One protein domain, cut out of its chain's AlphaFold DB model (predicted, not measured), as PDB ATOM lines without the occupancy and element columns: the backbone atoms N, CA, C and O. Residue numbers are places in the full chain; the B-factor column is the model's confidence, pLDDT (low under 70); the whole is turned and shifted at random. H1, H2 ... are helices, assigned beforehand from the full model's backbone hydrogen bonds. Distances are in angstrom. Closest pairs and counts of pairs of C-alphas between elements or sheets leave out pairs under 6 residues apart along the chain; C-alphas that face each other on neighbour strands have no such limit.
ATOM      1  N   SER A 150       4.222 -11.279  42.819       66.75
ATOM      2  CA  SER A 150       3.073 -10.621  42.183       66.75
ATOM      3  C   SER A 150       1.754 -10.751  42.954       66.75
ATOM      4  O   SER A 150       1.014  -9.775  43.024       66.75
ATOM      5  N   LYS A 151       1.459 -11.900  43.586       66.38
ATOM      6  CA  LYS A 151       0.244 -12.067  44.406       66.38
ATOM      7  C   LYS A 151       0.310 -11.206  45.664       66.38
ATOM      8  O   LYS A 151      -0.679 -10.587  46.039       66.38
ATOM      9  N   ARG A 152       1.485 -11.120  46.296       63.59
ATOM     10  CA  ARG A 152       1.693 -10.273  47.481       63.59
ATOM     11  C   ARG A 152       1.555  -8.786  47.132       63.59
ATOM     12  O   ARG A 152       0.936  -8.042  47.888       63.59
ATOM     13  N   ASP A 153       2.052  -8.387  45.963       59.84
ATOM     14  CA  ASP A 153       1.894  -7.025  45.450       59.84
ATOM     15  C   ASP A 153       0.438  -6.715  45.060       59.84
ATOM     16  O   ASP A 153      -0.008  -5.585  45.251       59.84
ATOM     17  N   ALA A 154      -0.335  -7.695  44.578       62.75
ATOM     18  CA  ALA A 154      -1.766  -7.524  44.315       62.75
ATOM     19  C   ALA A 154      -2.549  -7.216  45.603       62.75
ATOM     20  O   ALA A 154      -3.315  -6.259  45.638       62.75
ATOM     21  N   TYR A 155      -2.279  -7.936  46.700       65.25
ATOM     22  CA  TYR A 155      -2.866  -7.623  48.012       65.25
ATOM     23  C   TYR A 155      -2.425  -6.260  48.548       65.25
ATOM     24  O   TYR A 155      -3.220  -5.541  49.157       65.25
ATOM     25  N   ALA A 156      -1.166  -5.877  48.318       61.69
ATOM     26  CA  ALA A 156      -0.704  -4.549  48.690       61.69
ATOM     27  C   ALA A 156      -1.523  -3.480  47.957       61.69
ATOM     28  O   ALA A 156      -1.995  -2.551  48.602       61.69
ATOM     29  N   ARG A 157      -1.789  -3.636  46.653       68.25
ATOM     30  CA  ARG A 157      -2.536  -2.652  45.849       68.25
ATOM     31  C   ARG A 157      -3.943  -2.344  46.373       68.25
ATOM     32  O   ARG A 157      -4.327  -1.188  46.294       68.25
ATOM     33  N   VAL A 158      -4.631  -3.302  46.993       80.94
ATOM     34  CA  VAL A 158      -6.041  -3.169  47.434       80.94
ATOM     35  C   VAL A 158      -6.177  -2.865  48.940       80.94
ATOM     36  O   VAL A 158      -7.252  -2.949  49.521       80.94
ATOM     37  N   SER A 159      -5.082  -2.531  49.628       91.88
ATOM     38  CA  SER A 159      -5.115  -2.251  51.072       91.88
ATOM     39  C   SER A 159      -5.066  -0.758  51.392       91.88
ATOM     40  O   SER A 159      -4.214  -0.036  50.872       91.88
ATOM     41  N   CYS A 160      -5.938  -0.323  52.309       93.56
ATOM     42  CA  CYS A 160      -5.945   1.040  52.837       93.56
ATOM     43  C   CYS A 160      -4.671   1.351  53.646       93.56
ATOM     44  O   CYS A 160      -3.976   0.452  54.141       93.56
ATOM     45  N   GLU A 161      -4.369   2.639  53.806       93.50
ATOM     46  CA  GLU A 161      -3.140   3.126  54.447       93.50
ATOM     47  C   GLU A 161      -2.913   2.580  55.878       93.50
ATOM     48  O   GLU A 161      -1.821   2.056  56.139       93.50
ATOM     49  N   PRO A 162      -3.908   2.563  56.791       95.06
ATOM     50  CA  PRO A 162      -3.718   2.013  58.137       95.06
ATOM     51  C   PRO A 162      -3.409   0.511  58.134       95.06
ATOM     52  O   PRO A 162      -2.564   0.030  58.897       95.06
ATOM     53  N   CYS A 163      -4.071  -0.245  57.251       95.38
ATOM     54  CA  CYS A 163      -3.839  -1.680  57.120       95.38
ATOM     55  C   CYS A 163      -2.450  -1.971  56.553       95.38
ATOM     56  O   CYS A 163      -1.772  -2.863  57.065       95.38
ATOM     57  N   ARG A 164      -1.983  -1.188  55.570       92.56
ATOM     58  CA  ARG A 164      -0.607  -1.274  55.058       92.56
ATOM     59  C   ARG A 164       0.421  -0.975  56.141       92.56
ATOM     60  O   ARG A 164       1.358  -1.757  56.301       92.56
ATOM     61  N   LYS A 165       0.226   0.100  56.915       93.12
ATOM     62  CA  LYS A 165       1.147   0.501  57.991       93.12
ATOM     63  C   LYS A 165       1.332  -0.619  59.018       93.12
ATOM     64  O   LYS A 165       2.459  -0.920  59.398       93.12
ATOM     65  N   LYS A 166       0.249  -1.309  59.392       94.88
ATOM     66  CA  LYS A 166       0.290  -2.479  60.292       94.88
ATOM     67  C   LYS A 166       0.443  -3.835  59.582       94.88
ATOM     68  O   LYS A 166       0.304  -4.862  60.242       94.88
ATOM     69  N   LYS A 167       0.695  -3.869  58.266       93.12
ATOM     70  CA  LYS A 167       0.811  -5.093  57.443       93.12
ATOM     71  C   LYS A 167      -0.330  -6.105  57.660       93.12
ATOM     72  O   LYS A 167      -0.106  -7.313  57.612       93.12
ATOM     73  N   SER A 168      -1.553  -5.634  57.909       93.31
ATOM     74  CA  SER A 168      -2.719  -6.513  58.054       93.31
ATOM     75  C   SER A 168      -3.446  -6.714  56.740       93.31
ATOM     76  O   SER A 168      -3.434  -5.848  55.866       93.31
ATOM     77  N   ARG A 169      -4.196  -7.814  56.661       92.12
ATOM     78  CA  ARG A 169      -5.191  -8.000  55.607       92.12
ATOM     79  C   ARG A 169      -6.242  -6.885  55.687       92.12
ATOM     80  O   ARG A 169      -6.761  -6.601  56.765       92.12
ATOM     81  N   CYS A 170      -6.501  -6.247  54.551       94.50
ATOM     82  CA  CYS A 170      -7.550  -5.252  54.365       94.50
ATOM     83  C   CYS A 170      -8.678  -5.934  53.595       94.50
ATOM     84  O   CYS A 170      -8.446  -6.396  52.481       94.50
ATOM     85  N   ILE A 171      -9.853  -6.047  54.209       93.38
ATOM     86  CA  ILE A 171     -11.043  -6.626  53.583       93.38
ATOM     87  C   ILE A 171     -12.011  -5.466  53.391       93.38
ATOM     88  O   ILE A 171     -12.569  -4.965  54.370       93.38
ATOM     89  N   LEU A 172     -12.090  -4.976  52.157       92.19
ATOM     90  CA  LEU A 172     -13.060  -3.962  51.761       92.19
ATOM     91  C   LEU A 172     -14.401  -4.638  51.457       92.19
ATOM     92  O   LEU A 172     -14.401  -5.801  51.038       92.19
ATOM     93  N   PRO A 173     -15.520  -3.942  51.682       90.94
ATOM     94  CA  PRO A 173     -16.821  -4.409  51.234       90.94
ATOM     95  C   PRO A 173     -16.853  -4.650  49.712       90.94
ATOM     96  O   PRO A 173     -16.185  -3.927  48.971       90.94
ATOM     97  N   PRO A 174     -17.615  -5.648  49.231       85.31
ATOM     98  CA  PRO A 174     -17.636  -6.036  47.819       85.31
ATOM     99  C   PRO A 174     -18.268  -4.983  46.901       85.31
ATOM    100  O   PRO A 174     -17.970  -4.977  45.714       85.31
ATOM    101  N   HIS A 175     -19.113  -4.097  47.436       83.75
ATOM    102  CA  HIS A 175     -19.757  -3.022  46.673       83.75
ATOM    103  C   HIS A 175     -18.820  -1.854  46.363       83.75
ATOM    104  O   HIS A 175     -19.127  -1.029  45.509       83.75
ATOM    105  N   ILE A 176     -17.662  -1.794  47.024       82.44
ATOM    106  CA  ILE A 176     -16.597  -0.867  46.659       82.44
ATOM    107  C   ILE A 176     -15.783  -1.553  45.575       82.44
ATOM    108  O   ILE A 176     -14.686  -2.073  45.803       82.44
ATOM    109  N   GLU A 177     -16.344  -1.549  44.369       73.62
ATOM    110  CA  GLU A 177     -15.511  -1.623  43.180       73.62
ATOM    111  C   GLU A 177     -14.439  -0.547  43.327       73.62
ATOM    112  O   GLU A 177     -14.689   0.489  43.937       73.62
ATOM    113  N   ALA A 178     -13.211  -0.825  42.901       64.19
ATOM    114  CA  ALA A 178     -12.090   0.083  43.095       64.19
ATOM    115  C   ALA A 178     -12.320   1.374  42.290       64.19
ATOM    116  O   ALA A 178     -11.746   1.536  41.216       64.19
ATOM    117  N   VAL A 179     -13.180   2.259  42.800       58.78
ATOM    118  CA  VAL A 179     -13.521   3.535  42.200       58.78
ATOM    119  C   VAL A 179     -12.223   4.309  42.156       58.78
ATOM    120  O   VAL A 179     -11.529   4.496  43.163       58.78
ATOM    121  N   GLU A 180     -11.850   4.634  40.930       63.16
ATOM    122  CA  GLU A 180     -10.597   5.280  40.613       63.16
ATOM    123  C   GLU A 180     -10.553   6.632  41.337       63.16
ATOM    124  O   GLU A 180     -11.430   7.473  41.171       63.16
ATOM    125  N   ASP A 181      -9.531   6.812  42.175       65.44
ATOM    126  CA  ASP A 181      -9.196   8.066  42.852       65.44
ATOM    127  C   ASP A 181     -10.191   8.595  43.909       65.44
ATOM    128  O   ASP A 181     -10.451   9.795  43.980       65.44
ATOM    129  N   ILE A 182     -10.651   7.750  44.842       70.94
ATOM    130  CA  ILE A 182     -11.223   8.267  46.100       70.94
ATOM    131  C   ILE A 182     -10.087   8.845  46.965       70.94
ATOM    132  O   ILE A 182      -9.414   8.135  47.715       70.94
ATOM    133  N   THR A 183      -9.838  10.150  46.843       77.00
ATOM    134  CA  THR A 183      -8.962  10.892  47.769       77.00
ATOM    135  C   THR A 183      -9.608  11.127  49.129       77.00
ATOM    136  O   THR A 183      -8.896  11.355  50.107       77.00
ATOM    137  N   GLU A 184     -10.934  11.069  49.196       87.19
ATOM    138  CA  GLU A 184     -11.677  11.283  50.430       87.19
ATOM    139  C   GLU A 184     -11.618  10.047  51.345       87.19
ATOM    140  O   GLU A 184     -11.530   8.905  50.878       87.19
ATOM    141  N   PRO A 185     -11.595  10.233  52.674       89.94
ATOM    142  CA  PRO A 185     -11.686   9.115  53.600       89.94
ATOM    143  C   PRO A 185     -13.009   8.382  53.380       89.94
ATOM    144  O   PRO A 185     -14.060   9.009  53.369       89.94
ATOM    145  N   LEU A 186     -12.970   7.054  53.262       92.12
ATOM    146  CA  LEU A 186     -14.205   6.271  53.237       92.12
ATOM    147  C   LEU A 186     -14.927   6.443  54.578       92.12
ATOM    148  O   LEU A 186     -14.318   6.259  55.642       92.12
ATOM    149  N   GLU A 187     -16.214   6.766  54.521       93.12
ATOM    150  CA  GLU A 187     -17.057   6.984  55.692       93.12
ATOM    151  C   GLU A 187     -17.957   5.771  55.979       93.12
ATOM    152  O   GLU A 187     -18.179   4.904  55.135       93.12
ATOM    153  N   GLY A 188     -18.431   5.666  57.223       92.56
ATOM    154  CA  GLY A 188     -19.435   4.672  57.616       92.56
ATOM    155  C   GLY A 188     -19.081   3.212  57.294       92.56
ATOM    156  O   GLY A 188     -18.032   2.697  57.702       92.56
ATOM    157  N   SER A 189     -20.005   2.539  56.600       93.12
ATOM    158  CA  SER A 189     -19.948   1.120  56.221       93.12
ATOM    159  C   SER A 189     -18.974   0.806  55.090       93.12
ATOM    160  O   SER A 189     -18.664  -0.364  54.870       93.12
ATOM    161  N   ASP A 190     -18.454   1.826  54.410       93.56
ATOM    162  CA  ASP A 190     -17.566   1.651  53.258       93.56
ATOM    163  C   ASP A 190     -16.106   1.419  53.681       93.56
ATOM    164  O   ASP A 190     -15.203   1.101  52.907       93.56
ATOM    165  N   ARG A 191     -15.838   1.528  54.976       95.00
ATOM    166  CA  ARG A 191     -14.519   1.280  55.543       95.00
ATOM    167  C   ARG A 191     -14.242  -0.220  55.579       95.00
ATOM    168  O   ARG A 191     -15.117  -1.046  55.826       95.00
ATOM    169  N   CYS A 192     -12.973  -0.592  55.427       95.56
ATOM    170  CA  CYS A 192     -12.589  -1.992  55.596       95.56
ATOM    171  C   CYS A 192     -12.891  -2.475  57.028       95.56
ATOM    172  O   CYS A 192     -12.815  -1.695  57.983       95.56
ATOM    173  N   THR A 193     -13.151  -3.774  57.211       95.81
ATOM    174  CA  THR A 193     -13.600  -4.345  58.500       95.81
ATOM    175  C   THR A 193     -12.709  -3.949  59.682       95.81
ATOM    176  O   THR A 193     -13.179  -3.749  60.801       95.81
ATOM    177  N   ARG A 194     -11.398  -3.823  59.454       95.44
ATOM    178  CA  ARG A 194     -10.447  -3.411  60.490       95.44
ATOM    179  C   ARG A 194     -10.568  -1.930  60.839       95.44
ATOM    180  O   ARG A 194     -10.513  -1.584  62.015       95.44
ATOM    181  N   CYS A 195     -10.688  -1.074  59.832       96.75
ATOM    182  CA  CYS A 195     -10.836   0.361  60.024       96.75
ATOM    183  C   CYS A 195     -12.158   0.704  60.710       96.75
ATOM    184  O   CYS A 195     -12.149   1.593  61.554       96.75
ATOM    185  N   VAL A 196     -13.235  -0.042  60.432       96.62
ATOM    186  CA  VAL A 196     -14.502   0.039  61.182       96.62
ATOM    187  C   VAL A 196     -14.273  -0.319  62.653       96.62
ATOM    188  O   VAL A 196     -14.510   0.501  63.530       96.62
ATOM    189  N   LYS A 197     -13.726  -1.513  62.934       96.44
ATOM    190  CA  LYS A 197     -13.526  -2.009  64.313       96.44
ATOM    191  C   LYS A 197     -12.641  -1.117  65.180       96.44
ATOM    192  O   LYS A 197     -12.813  -1.079  66.389       96.44
ATOM    193  N   LEU A 198     -11.651  -0.470  64.574       96.38
ATOM    194  CA  LEU A 198     -10.673   0.355  65.282       96.38
ATOM    195  C   LEU A 198     -10.936   1.857  65.128       96.38
ATOM    196  O   LEU A 198     -10.098   2.648  65.547       96.38
ATOM    197  N   ASN A 199     -12.037   2.250  64.482       95.94
ATOM    198  CA  ASN A 199     -12.329   3.639  64.136       95.94
ATOM    199  C   ASN A 199     -11.148   4.389  63.474       95.94
ATOM    200  O   ASN A 199     -10.959   5.582  63.671       95.94
ATOM    201  N   LEU A 200     -10.390   3.716  62.598       96.38
ATOM    202  CA  LEU A 200      -9.265   4.309  61.850       96.38
ATOM    203  C   LEU A 200      -9.688   4.875  60.491       96.38
ATOM    204  O   LEU A 200     -10.351   4.166  59.730       96.38
ATOM    205  N   ASN A 201      -9.256   6.083  60.133       95.56
ATOM    206  CA  ASN A 201      -9.566   6.700  58.834       95.56
ATOM    207  C   ASN A 201      -9.143   5.786  57.673       95.56
ATOM    208  O   ASN A 201      -7.958   5.495  57.486       95.56
ATOM    209  N   CYS A 202     -10.120   5.276  56.920       95.44
ATOM    210  CA  CYS A 202      -9.881   4.284  55.875       95.44
ATOM    211  C   CYS A 202      -9.596   4.994  54.553       95.44
ATOM    212  O   CYS A 202     -10.488   5.177  53.733       95.44
ATOM    213  N   VAL A 203      -8.341   5.399  54.358       93.69
ATOM    214  CA  VAL A 203      -7.911   6.087  53.136       93.69
ATOM    215  C   VAL A 203      -7.299   5.079  52.166       93.69
ATOM    216  O   VAL A 203      -6.304   4.408  52.476       93.69
ATOM    217  N   MET A 204      -7.910   4.956  50.993       90.19
ATOM    218  CA  MET A 204      -7.403   4.176  49.869       90.19
ATOM    219  C   MET A 204      -6.544   5.091  49.003       90.19
ATOM    220  O   MET A 204      -7.054   5.884  48.226       90.19
ATOM    221  N   ARG A 205      -5.214   4.999  49.115       81.75
ATOM    222  CA  ARG A 205      -4.360   5.709  48.159       81.75
ATOM    223  C   ARG A 205      -4.374   4.954  46.842       81.75
ATOM    224  O   ARG A 205      -3.809   3.856  46.772       81.75
ATOM    225  N   ALA A 206      -4.937   5.576  45.807       71.00
ATOM    226  CA  ALA A 206      -4.646   5.191  44.438       71.00
ATOM    227  C   ALA A 206      -3.127   5.094  44.306       71.00
ATOM    228  O   ALA A 206      -2.377   6.029  44.614       71.00
ATOM    229  N   THR A 207      -2.638   3.899  43.980       69.06
ATOM    230  CA  THR A 207      -1.196   3.736  43.825       69.06
ATOM    231  C   THR A 207      -0.755   4.658  42.694       69.06
ATOM    232  O   THR A 207      -1.446   4.750  41.687       69.06
ATOM    233  N   GLN A 208       0.381   5.345  42.836       67.31
ATOM    234  CA  GLN A 208       0.882   6.260  41.801       67.31
ATOM    235  C   GLN A 208       0.912   5.599  40.414       67.31
ATOM    236  O   GLN A 208       0.567   6.224  39.422       67.31
ATOM    237  N   LYS A 209       1.186   4.293  40.371       71.31
ATOM    238  CA  LYS A 209       1.111   3.467  39.163       71.31
ATOM    239  C   LYS A 209      -0.287   3.395  38.531       71.31
ATOM    240  O   LYS A 209      -0.406   3.299  37.319       71.31
ATOM    241  N   GLN A 210      -1.340   3.384  39.336       70.00
ATOM    242  CA  GLN A 210      -2.726   3.398  38.873       70.00
ATOM    243  C   GLN A 210      -3.087   4.778  38.324       70.00
ATOM    244  O   GLN A 210      -3.650   4.855  37.242       70.00
ATOM    245  N   LYS A 211      -2.625   5.848  38.981       73.12
ATOM    246  CA  LYS A 211      -2.733   7.218  38.464       73.12
ATOM    247  C   LYS A 211      -1.966   7.404  37.149       73.12
ATOM    248  O   LYS A 211      -2.468   8.044  36.237       73.12
ATOM    249  N   GLU A 212      -0.781   6.806  37.022       80.38
ATOM    250  CA  GLU A 212       0.002   6.785  35.777       80.38
ATOM    251  C   GLU A 212      -0.679   5.963  34.675       80.38
ATOM    252  O   GLU A 212      -0.708   6.404  33.531       80.38
ATOM    253  N   MET A 213      -1.261   4.801  34.994       76.69
ATOM    254  CA  MET A 213      -2.020   4.011  34.014       76.69
ATOM    255  C   MET A 213      -3.300   4.727  33.576       76.69
ATOM    256  O   MET A 213      -3.551   4.795  32.379       76.69
ATOM    257  N   ALA A 214      -4.054   5.319  34.503       78.88
ATOM    258  CA  ALA A 214      -5.230   6.126  34.191       78.88
ATOM    259  C   ALA A 214      -4.849   7.367  33.362       78.88
ATOM    260  O   ALA A 214      -5.519   7.699  32.385       78.88
ATOM    261  N   ALA A 215      -3.726   8.022  33.679       81.06
ATOM    262  CA  ALA A 215      -3.196   9.128  32.883       81.06
ATOM    263  C   ALA A 215      -2.779   8.681  31.473       81.06
ATOM    264  O   ALA A 215      -3.110   9.358  30.501       81.06
ATOM    265  N   HIS A 216      -2.110   7.531  31.332       84.69
ATOM    266  CA  HIS A 216      -1.773   6.966  30.025       84.69
ATOM    267  C   HIS A 216      -3.012   6.567  29.226       84.69
ATOM    268  O   HIS A 216      -3.055   6.806  28.022       84.69
ATOM    269  N   GLN A 217      -4.032   6.015  29.878       82.44
ATOM    270  CA  GLN A 217      -5.293   5.676  29.230       82.44
ATOM    271  C   GLN A 217      -5.996   6.939  28.714       82.44
ATOM    272  O   GLN A 217      -6.400   6.984  27.554       82.44
ATOM    273  N   ARG A 218      -6.036   8.014  29.513       81.44
ATOM    274  CA  ARG A 218      -6.545   9.322  29.065       81.44
ATOM    275  C   ARG A 218      -5.744   9.886  27.889       81.44
ATOM    276  O   ARG A 218      -6.338  10.399  26.945       81.44
ATOM    277  N   GLN A 219      -4.415   9.757  27.898       84.31
ATOM    278  CA  GLN A 219      -3.576  10.189  26.773       84.31
ATOM    279  C   GLN A 219      -3.827   9.374  25.495       84.31
ATOM    280  O   GLN A 219      -3.797   9.943  24.408       84.31
TER     281      GLN A 219
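This is residues 150 to 219 of the 430 residues of the protein "Zn(2)-C6 fungal-type domain-containing protein" of Tilletiaria anomala (strain ATCC 24038 / CBS 436.72 / UBC 951) (UniProt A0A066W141). The longest helix, H4, makes one end of an elongated model, and short helix H3 lies toward the other end, in a body made largely of loops. There residues 166 to 192, a long stretch with no named element, loop from H2 round to H3, while H1 lies to one side. The printed part has 70 residues, with four named helices in the order H1, H2, H3, H4 and no named strand; the class is all helix, though helices hold 30 of the 70. It is compact, with a radius of gyration of the C-alphas of 12.4 A and spans of 40 by 26 by 19 A.

H4, residues 208 to 219, is apart from H1, residues 150 to 157, H2, residues 161 to 165, and H3, residues 193 to 197. H2 and H3 only just touch, with 3 pairs of C-alphas within 8 A, the closest those of Pro 162 and Cys 195, 7.5 A. H1 and H2 are close but not clearly touching; their closest C-alphas, Ala 156 and Arg 164, are 7.2 A apart. In the four helices every O i to N i+4 pair is within hydrogen-bond range.

H4 runs 16.2 A to C-alpha 219 at (-3.576, 10.189, 26.773). H1 runs 10.4 A from C-alpha 150 at (3.073, -10.621, 42.183); H2 and H3 measure 6.2 A and 6.3 A.

The two farthest C-alphas, Lys 197 and Gln 219, are 40.7 A apart. The printed part has no cut, and the link from H2 to H3 is long. Residues 150 to 157, 178 to 181 and 207 to 208 have pLDDT under 70.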